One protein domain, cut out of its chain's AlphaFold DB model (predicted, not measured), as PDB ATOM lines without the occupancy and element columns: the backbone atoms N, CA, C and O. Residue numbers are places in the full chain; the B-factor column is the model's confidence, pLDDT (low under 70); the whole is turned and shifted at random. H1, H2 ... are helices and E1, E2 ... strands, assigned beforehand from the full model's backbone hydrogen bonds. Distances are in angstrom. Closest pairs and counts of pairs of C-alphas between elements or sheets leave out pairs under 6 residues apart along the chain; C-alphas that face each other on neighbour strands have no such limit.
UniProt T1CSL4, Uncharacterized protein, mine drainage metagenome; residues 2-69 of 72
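What this domain is: This is residues 2 to 69 of the 72 residues of an uncharacterized protein of mine drainage metagenome (UniProt T1CSL4). What shape does this model have? A small head of three helices, H1, H2 and H3, bears a long two-stranded hairpin, E1 and E2, as an arm that makes the length. H2 packs crosswise on H1 and on H3, and the short H4 follows H3. What is it built of? The printed part has 68 residues with four named helices and two named strands, in the order H1, H2, E1, E2, H3, H4; the sheet E1 - E2 is antiparallel and the class is mixed. The whole is only just loose, close to extended, with a radius of gyration of the C-alphas of 15.9 A and spans of 52 by 20 by 19 A.

How they stand to each other: How do the longer helices meet? H1, residues 2 to 12, touches H2, residues 19 to 28, about perpendicular at 86 degrees; their closest C-alphas, Ala 3 and Val 19, are 6.2 A apart. H2 touches H3, residues 54 to 62, about perpendicular at 84 degrees, with the closest C-alphas, Thr 25 and Ala 56, at 5.9 A. How do the strands pair? E1, residues 30 to 36, and E2, residues 44 to 50, form an antiparallel hairpin at 154 degrees, with N 34 and O 46 within hydrogen-bond range at 2.8 A. What of the last helix and the helix backbones? H4, residues 65 to 68, is close to but not clearly touching H3, the closest C-alphas, Tyr 60 and Asp 66, being 7.5 A apart. Every O i to N i+4 pair is within hydrogen-bond range in H1, H2 and H3; H4 is too short for one.

Where its parts are: Where does H1 begin? C-alpha 2 is at (11.881, -35.280, -26.358), and H1 measures 15.5 A, H2 14.3 A. Where do the later elements run? E1 measures 19.3 A and E2 18.7 A, H3 12.2 A and H4 5.5 A, ending at C-alpha 68 at (3.313, -20.922, -21.176).

The domain as a whole: How large is it? The two C-alphas farthest apart, of Arg 8 and Thr 40, are 51.8 A apart. Is anything cut, long or doubtful? The printed part has no cut and no long link, and no printed residue is under 70 in pLDDT.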
ATOM      1  N   VAL A   2      11.695 -36.750 -26.244       94.31
ATOM      2  CA  VAL A   2      11.881 -35.280 -26.358       94.31
ATOM      3  C   VAL A   2      13.129 -34.725 -25.659       94.31
ATOM      4  O   VAL A   2      13.810 -33.884 -26.232       94.31
ATOM      5  N   ALA A   3      13.494 -35.216 -24.472       95.19
ATOM      6  CA  ALA A   3      14.598 -34.622 -23.708       95.19
ATOM      7  C   ALA A   3      15.953 -34.652 -24.447       95.19
ATOM      8  O   ALA A   3      16.732 -33.713 -24.356       95.19
ATOM      9  N   ARG A   4      16.218 -35.699 -25.244       96.81
ATOM     10  CA  ARG A   4      17.426 -35.762 -26.088       96.81
ATOM     11  C   ARG A   4      17.411 -34.742 -27.229       96.81
ATOM     12  O   ARG A   4      18.471 -34.270 -27.619       96.81
ATOM     13  N   LEU A   5      16.232 -34.397 -27.752       97.62
ATOM     14  CA  LEU A   5      16.100 -33.324 -28.735       97.62
ATOM     15  C   LEU A   5      16.371 -31.966 -28.081       97.62
ATOM     16  O   LEU A   5      17.135 -31.186 -28.628       97.62
ATOM     17  N   MET A   6      15.828 -31.727 -26.886       97.62
ATOM     18  CA  MET A   6      16.096 -30.502 -26.127       97.62
ATOM     19  C   MET A   6      17.587 -30.325 -25.832       97.62
ATOM     20  O   MET A   6      18.110 -29.236 -26.028       97.62
ATOM     21  N   VAL A   7      18.283 -31.400 -25.436       98.06
ATOM     22  CA  VAL A   7      19.747 -31.378 -25.261       98.06
ATOM     23  C   VAL A   7      20.451 -30.997 -26.559       98.06
ATOM     24  O   VAL A   7      21.280 -30.100 -26.552       98.06
ATOM     25  N   ARG A   8      20.075 -31.603 -27.691       97.81
ATOM     26  CA  ARG A   8      20.659 -31.257 -28.994       97.81
ATOM     27  C   ARG A   8      20.430 -29.789 -29.373       97.81
ATOM     28  O   ARG A   8      21.315 -29.176 -29.964       97.81
ATOM     29  N   GLU A   9      19.252 -29.234 -29.089       98.19
ATOM     30  CA  GLU A   9      18.988 -27.815 -29.358       98.19
ATOM     31  C   GLU A   9      19.761 -26.897 -28.402       98.19
ATOM     32  O   GLU A   9      20.295 -25.880 -28.841       98.19
ATOM     33  N   ALA A  10      19.911 -27.282 -27.133       97.75
ATOM     34  CA  ALA A  10      20.781 -26.581 -26.191       97.75
ATOM     35  C   ALA A  10      22.249 -26.608 -26.655       97.75
ATOM     36  O   ALA A  10      22.892 -25.560 -26.690       97.75
ATOM     37  N   ASP A  11      22.748 -27.756 -27.129       97.94
ATOM     38  CA  ASP A  11      24.100 -27.891 -27.687       97.94
ATOM     39  C   ASP A  11      24.312 -26.962 -28.891       97.94
ATOM     40  O   ASP A  11      25.344 -26.300 -28.998       97.94
ATOM     41  N   ARG A  12      23.323 -26.862 -29.789       98.00
ATOM     42  CA  ARG A  12      23.354 -25.935 -30.937       98.00
ATOM     43  C   ARG A  12      23.391 -24.469 -30.517       98.00
ATOM     44  O   ARG A  12      23.958 -23.654 -31.239       98.00
ATOM     45  N   ALA A  13      22.819 -24.146 -29.362       97.25
ATOM     46  CA  ALA A  13      22.883 -22.826 -28.745       97.25
ATOM     47  C   ALA A  13      24.155 -22.612 -27.893       97.25
ATOM     48  O   ALA A  13      24.275 -21.594 -27.213       97.25
ATOM     49  N   GLY A  14      25.109 -23.553 -27.914       97.19
ATOM     50  CA  GLY A  14      26.360 -23.474 -27.153       97.19
ATOM     51  C   GLY A  14      26.217 -23.823 -25.668       97.19
ATOM     52  O   GLY A  14      27.075 -23.456 -24.866       97.19
ATOM     53  N   MET A  15      25.135 -24.504 -25.282       96.81
ATOM     54  CA  MET A  15      24.874 -24.959 -23.916       96.81
ATOM     55  C   MET A  15      24.982 -26.481 -23.829       96.81
ATOM     56  O   MET A  15      24.055 -27.203 -24.187       96.81
ATOM     57  N   HIS A  16      26.113 -26.963 -23.319       96.12
ATOM     58  CA  HIS A  16      26.366 -28.392 -23.166       96.12
ATOM     59  C   HIS A  16      25.788 -28.924 -21.860       96.12
ATOM     60  O   HIS A  16      26.234 -28.548 -20.775       96.12
ATOM     61  N   HIS A  17      24.816 -29.828 -21.973       94.56
ATOM     62  CA  HIS A  17      24.150 -30.450 -20.834       94.56
ATOM     63  C   HIS A  17      23.907 -31.935 -21.080       94.56
ATOM     64  O   HIS A  17      23.480 -32.351 -22.156       94.56
ATOM     65  N   SER A  18      24.073 -32.751 -20.045       97.12
ATOM     66  CA  SER A  18      23.419 -34.054 -20.015       97.12
ATOM     67  C   SER A  18      21.897 -33.881 -19.925       97.12
ATOM     68  O   SER A  18      21.379 -32.862 -19.466       97.12
ATOM     69  N   VAL A  19      21.148 -34.925 -20.291       97.25
ATOM     70  CA  VAL A  19      19.682 -34.937 -20.115       97.25
ATOM     71  C   VAL A  19      19.292 -34.676 -18.656       97.25
ATOM     72  O   VAL A  19      18.309 -33.985 -18.400       97.25
ATOM     73  N   ARG A  20      20.055 -35.220 -17.699       97.25
ATOM     74  CA  ARG A  20      19.791 -35.039 -16.267       97.25
ATOM     75  C   ARG A  20      19.956 -33.580 -15.858       97.25
ATOM     76  O   ARG A  20      19.080 -33.064 -15.179       97.25
ATOM     77  N   GLU A  21      21.056 -32.945 -16.254       96.81
ATOM     78  CA  GLU A  21      21.330 -31.543 -15.921       96.81
ATOM     79  C   GLU A  21      20.279 -30.623 -16.534       96.81
ATOM     80  O   GLU A  21      19.673 -29.846 -15.808       96.81
ATOM     81  N   LEU A  22      19.975 -30.789 -17.827       96.88
ATOM     82  CA  LEU A  22      18.967 -29.973 -18.506       96.88
ATOM     83  C   LEU A  22      17.603 -30.062 -17.809       96.88
ATOM     84  O   LEU A  22      16.973 -29.041 -17.548       96.88
ATOM     85  N   LEU A  23      17.143 -31.274 -17.486       96.12
ATOM     86  CA  LEU A  23      15.851 -31.452 -16.824       96.12
ATOM     87  C   LEU A  23      15.863 -30.958 -15.375       96.12
ATOM     88  O   LEU A  23      14.855 -30.425 -14.927       96.12
ATOM     89  N   ALA A  24      16.977 -31.109 -14.653       96.31
ATOM     90  CA  ALA A  24      17.108 -30.597 -13.293       96.31
ATOM     91  C   ALA A  24      17.070 -29.064 -13.263       96.31
ATOM     92  O   ALA A  24      16.340 -28.495 -12.458       96.31
ATOM     93  N   THR A  25      17.788 -28.403 -14.175       95.50
ATOM     94  CA  THR A  25      17.776 -26.942 -14.298       95.50
ATOM     95  C   THR A  25      16.383 -26.432 -14.651       95.50
ATOM     96  O   THR A  25      15.876 -25.539 -13.982       95.50
ATOM     97  N   LEU A  26      15.720 -27.035 -15.643       94.75
ATOM     98  CA  LEU A  26      14.357 -26.645 -16.015       94.75
ATOM     99  C   LEU A  26      13.340 -26.894 -14.892       94.75
ATOM    100  O   LEU A  26      12.438 -26.087 -14.710       94.75
ATOM    101  N   ALA A  27      13.481 -27.986 -14.135       93.75
ATOM    102  CA  ALA A  27      12.602 -28.295 -13.006       93.75
ATOM    103  C   ALA A  27      12.809 -27.364 -11.797       93.75
ATOM    104  O   ALA A  27      11.908 -27.243 -10.965       93.75
ATOM    105  N   GLY A  28      13.980 -26.730 -11.688       92.94
ATOM    106  CA  GLY A  28      14.254 -25.707 -10.679       92.94
ATOM    107  C   GLY A  28      13.483 -24.412 -10.927       92.94
ATOM    108  O   GLY A  28      13.069 -23.757  -9.975       92.94
ATOM    109  N   ILE A  29      13.208 -24.074 -12.191       93.12
ATOM    110  CA  ILE A  29      12.434 -22.879 -12.536       93.12
ATOM    111  C   ILE A  29      10.993 -23.061 -12.057       93.12
ATOM    112  O   ILE A  29      10.242 -23.891 -12.573       93.12
ATOM    113  N   GLN A  30      10.590 -22.250 -11.087       89.56
ATOM    114  CA  GLN A  30       9.228 -22.236 -10.556       89.56
ATOM    115  C   GLN A  30       8.693 -20.808 -10.502       89.56
ATOM    116  O   GLN A  30       9.439 -19.847 -10.662       89.56
ATOM    117  N   GLU A  31       7.390 -20.659 -10.279       89.19
ATOM    118  CA  GLU A  31       6.754 -19.364 -10.042       89.19
ATOM    119  C   GLU A  31       6.260 -19.294  -8.595       89.19
ATOM    120  O   GLU A  31       5.560 -20.186  -8.119       89.19
ATOM    121  N   THR A  32       6.589 -18.206  -7.899       90.12
ATOM    122  CA  THR A  32       6.031 -17.889  -6.580       90.12
ATOM    123  C   THR A  32       5.210 -16.605  -6.642       90.12
ATOM    124  O   THR A  32       5.584 -15.631  -7.303       90.12
ATOM    125  N   VAL A  33       4.092 -16.584  -5.911       90.19
ATOM    126  CA  VAL A  33       3.270 -15.387  -5.697       90.19
ATOM    127  C   VAL A  33       3.519 -14.852  -4.292       90.19
ATOM    128  O   VAL A  33       3.073 -15.432  -3.306       90.19
ATOM    129  N   LEU A  34       4.199 -13.713  -4.201       88.44
ATOM    130  CA  LEU A  34       4.346 -12.974  -2.956       88.44
ATOM    131  C   LEU A  34       3.123 -12.079  -2.751       88.44
ATOM    132  O   LEU A  34       2.902 -11.125  -3.503       88.44
ATOM    133  N   LEU A  35       2.345 -12.379  -1.716       89.62
ATOM    134  CA  LEU A  35       1.262 -11.524  -1.244       89.62
ATOM    135  C   LEU A  35       1.793 -10.630  -0.128       89.62
ATOM    136  O   LEU A  35       2.332 -11.130   0.857       89.62
ATOM    137  N   TYR A  36       1.629  -9.319  -0.265       86.12
ATOM    138  CA  TYR A  36       1.988  -8.377   0.788       86.12
ATOM    139  C   TYR A  36       0.890  -7.333   0.998       86.12
ATOM    140  O   TYR A  36       0.267  -6.836   0.053       86.12
ATOM    141  N   GLN A  37       0.632  -7.034   2.270       83.94
ATOM    142  CA  GLN A  37      -0.280  -5.978   2.698       83.94
ATOM    143  C   GLN A  37       0.474  -4.647   2.727       83.94
ATOM    144  O   GLN A  37       1.583  -4.573   3.254       83.94
ATOM    145  N   GLY A  38      -0.116  -3.611   2.132       79.44
ATOM    146  CA  GLY A  38       0.324  -2.231   2.347       79.44
ATOM    147  C   GLY A  38      -0.335  -1.637   3.595       79.44
ATOM    148  O   GLY A  38      -1.188  -2.276   4.204       79.44
ATOM    149  N   GLU A  39       0.012  -0.396   3.948       81.50
ATOM    150  CA  GLU A  39      -0.576   0.305   5.106       81.50
ATOM    151  C   GLU A  39      -2.098   0.506   4.982       81.50
ATOM    152  O   GLU A  39      -2.806   0.539   5.984       81.50
ATOM    153  N   THR A  40      -2.625   0.600   3.756       82.38
ATOM    154  CA  THR A  40      -4.065   0.660   3.462       82.38
ATOM    155  C   THR A  40      -4.394  -0.000   2.113       82.38
ATOM    156  O   THR A  40      -3.575  -0.014   1.191       82.38
ATOM    157  N   GLY A  41      -5.619  -0.525   1.970       83.12
ATOM    158  CA  GLY A  41      -6.172  -1.009   0.695       83.12
ATOM    159  C   GLY A  41      -6.078  -2.523   0.446       83.12
ATOM    160  O   GLY A  41      -5.888  -3.317   1.362       83.12
ATOM    161  N   ARG A  42      -6.288  -2.941  -0.815       81.44
ATOM    162  CA  ARG A  42      -6.280  -4.360  -1.228       81.44
ATOM    163  C   ARG A  42      -4.839  -4.906  -1.241       81.44
ATOM    164  O   ARG A  42      -3.976  -4.248  -1.829       81.44
ATOM    165  N   PRO A  43      -4.584  -6.111  -0.691       87.31
ATOM    166  CA  PRO A  43      -3.265  -6.736  -0.736       87.31
ATOM    167  C   PRO A  43      -2.729  -6.834  -2.162       87.31
ATOM    168  O   PRO A  43      -3.458  -7.152  -3.109       87.31
ATOM    169  N   ARG A  44      -1.436  -6.544  -2.309       87.12
ATOM    170  CA  ARG A  44      -0.737  -6.610  -3.588       87.12
ATOM    171  C   ARG A  44      -0.143  -7.998  -3.767       87.12
ATOM    172  O   ARG A  44       0.377  -8.592  -2.827       87.12
ATOM    173  N   ALA A  45      -0.217  -8.490  -4.995       89.44
ATOM    174  CA  ALA A  45       0.415  -9.730  -5.408       89.44
ATOM    175  C   ALA A  45       1.559  -9.406  -6.367       89.44
ATOM    176  O   ALA A  45       1.356  -8.691  -7.352       89.44
ATOM    177  N   ARG A  46       2.746  -9.945  -6.098       87.25
ATOM    178  CA  ARG A  46       3.884  -9.936  -7.018       87.25
ATOM    179  C   ARG A  46       4.203 -11.371  -7.403       87.25
ATOM    180  O   ARG A  46       4.429 -12.197  -6.527       87.25
ATOM    181  N   ARG A  47       4.233 -11.658  -8.703       86.94
ATOM    182  CA  ARG A  47       4.724 -12.936  -9.228       86.94
ATOM    183  C   ARG A  47       6.208 -12.820  -9.548       86.94
ATOM    184  O   ARG A  47       6.652 -11.756  -9.986       86.94
ATOM    185  N   MET A  48       6.962 -13.878  -9.296       89.44
ATOM    186  CA  MET A  48       8.393 -13.939  -9.575       89.44
ATOM    187  C   MET A  48       8.797 -15.377  -9.893       89.44
ATOM    188  O   MET A  48       8.356 -16.299  -9.205       89.44
ATOM    189  N   LEU A  49       9.647 -15.545 -10.909       91.06
ATOM    190  CA  LEU A  49      10.319 -16.815 -11.159       91.06
ATOM    191  C   LEU A  49      11.447 -17.031 -10.143       91.06
ATOM    192  O   LEU A  49      12.186 -16.095  -9.831       91.06
ATOM    193  N   THR A  50      11.567 -18.250  -9.627       88.44
ATOM    194  CA  THR A  50      12.629 -18.672  -8.703       88.44
ATOM    195  C   THR A  50      13.693 -19.492  -9.426       88.44
ATOM    196  O   THR A  50      13.453 -19.991 -10.524       88.44
ATOM    197  N   ASP A  51      14.873 -19.597  -8.807       84.81
ATOM    198  CA  ASP A  51      16.019 -20.390  -9.282       84.81
ATOM    199  C   ASP A  51      16.435 -20.110 -10.736       84.81
ATOM    200  O   ASP A  51      16.891 -20.986 -11.468       84.81
ATOM    201  N   ILE A  52      16.309 -18.845 -11.150       89.69
ATOM    202  CA  ILE A  52      16.663 -18.386 -12.494       89.69
ATOM    203  C   ILE A  52      18.114 -17.889 -12.554       89.69
ATOM    204  O   ILE A  52      18.415 -16.711 -12.738       89.69
ATOM    205  N   ASP A  53      19.046 -18.816 -12.341       92.12
ATOM    206  CA  ASP A  53      20.466 -18.558 -12.583       92.12
ATOM    207  C   ASP A  53      20.746 -18.294 -14.087       92.12
ATOM    208  O   ASP A  53      19.869 -18.494 -14.935       92.12
ATOM    209  N   PRO A  54      21.953 -17.833 -14.477       94.62
ATOM    210  CA  PRO A  54      22.231 -17.509 -15.877       94.62
ATOM    211  C   PRO A  54      22.041 -18.675 -16.861       94.62
ATOM    212  O   PRO A  54      21.721 -18.439 -18.027       94.62
ATOM    213  N   ALA A  55      22.241 -19.927 -16.438       93.69
ATOM    214  CA  ALA A  55      22.009 -21.085 -17.297       93.69
ATOM    215  C   ALA A  55      20.508 -21.372 -17.432       93.69
ATOM    216  O   ALA A  55      20.023 -21.569 -18.549       93.69
ATOM    217  N   ALA A  56      19.771 -21.319 -16.320       95.44
ATOM    218  CA  ALA A  56      18.320 -21.458 -16.287       95.44
ATOM    219  C   ALA A  56      17.622 -20.386 -17.136       95.44
ATOM    220  O   ALA A  56      16.760 -20.729 -17.941       95.44
ATOM    221  N   GLN A  57      18.045 -19.120 -17.039       95.62
ATOM    222  CA  GLN A  57      17.497 -18.027 -17.849       95.62
ATOM    223  C   GLN A  57      17.690 -18.286 -19.348       95.62
ATOM    224  O   GLN A  57      16.743 -18.181 -20.120       95.62
ATOM    225  N   ARG A  58      18.886 -18.704 -19.778       96.56
ATOM    226  CA  ARG A  58      19.117 -19.004 -21.200       96.56
ATOM    227  C   ARG A  58      18.289 -20.185 -21.697       96.56
ATOM    228  O   ARG A  58      17.841 -20.154 -22.836       96.56
ATOM    229  N   LEU A  59      18.096 -21.223 -20.881       96.69
ATOM    230  CA  LEU A  59      17.229 -22.350 -21.244       96.69
ATOM    231  C   LEU A  59      15.751 -21.933 -21.283       96.69
ATOM    232  O   LEU A  59      15.025 -22.375 -22.173       96.69
ATOM    233  N   TYR A  60      15.321 -21.066 -20.362       95.75
ATOM    234  CA  TYR A  60      13.986 -20.470 -20.351       95.75
ATOM    235  C   TYR A  60      13.708 -19.709 -21.652       95.75
ATOM    236  O   TYR A  60      12.687 -19.951 -22.301       95.75
ATOM    237  N   ASP A  61      14.655 -18.863 -22.063       96.31
ATOM    238  CA  ASP A  61      14.563 -18.070 -23.287       96.31
ATOM    239  C   ASP A  61      14.642 -18.956 -24.542       96.31
ATOM    240  O   ASP A  61      13.831 -18.812 -25.456       96.31
ATOM    241  N   LEU A  62      15.572 -19.922 -24.580       97.44
ATOM    242  CA  LEU A  62      15.760 -20.833 -25.718       97.44
ATOM    243  C   LEU A  62      14.493 -21.636 -26.032       97.44
ATOM    244  O   LEU A  62      14.175 -21.856 -27.201       97.44
ATOM    245  N   PHE A  63      13.789 -22.100 -24.998       96.12
ATOM    246  CA  PHE A  63      12.575 -22.898 -25.161       96.12
ATOM    247  C   PHE A  63      11.286 -22.067 -25.162       96.12
ATOM    248  O   PHE A  63      10.207 -22.657 -25.257       96.12
ATOM    249  N   GLY A  64      11.376 -20.733 -25.087       95.56
ATOM    250  CA  GLY A  64      10.222 -19.830 -25.133       95.56
ATOM    251  C   GLY A  64       9.192 -20.143 -24.050       95.56
ATOM    252  O   GLY A  64       7.994 -20.249 -24.327       95.56
ATOM    253  N   LEU A  65       9.657 -20.399 -22.821       93.19
ATOM    254  CA  LEU A  65       8.779 -20.844 -21.734       93.19
ATOM    255  C   LEU A  65       7.817 -19.745 -21.260       93.19
ATOM    256  O   LEU A  65       6.787 -20.049 -20.654       93.19
ATOM    257  N   ASP A  66       8.097 -18.486 -21.596       91.00
ATOM    258  CA  ASP A  66       7.208 -17.341 -21.389       91.00
ATOM    259  C   ASP A  66       5.851 -17.515 -22.082       91.00
ATOM    260  O   ASP A  66       4.822 -17.096 -21.546       91.00
ATOM    261  N   ALA A  67       5.810 -18.225 -23.214       93.12
ATOM    262  CA  ALA A  67       4.573 -18.522 -23.928       93.12
ATOM    263  C   ALA A  67       3.575 -19.341 -23.085       93.12
ATOM    264  O   ALA A  67       2.361 -19.270 -23.317       93.12
ATOM    265  N   TYR A  68       4.083 -20.088 -22.100       89.00
ATOM    266  CA  TYR A  68       3.313 -20.922 -21.176       89.00
ATOM    267  C   TYR A  68       3.129 -20.281 -19.798       89.00
ATOM    268  O   TYR A  68       2.532 -20.900 -18.914       89.00
ATOM    269  N   ALA A  69       3.605 -19.049 -19.603       85.69
ATOM    270  CA  ALA A  69       3.385 -18.329 -18.361       85.69
ATOM    271  C   ALA A  69       1.873 -18.120 -18.122       85.69
ATOM    272  O   ALA A  69       1.123 -17.854 -19.074       85.69
TER     273      ALA A  69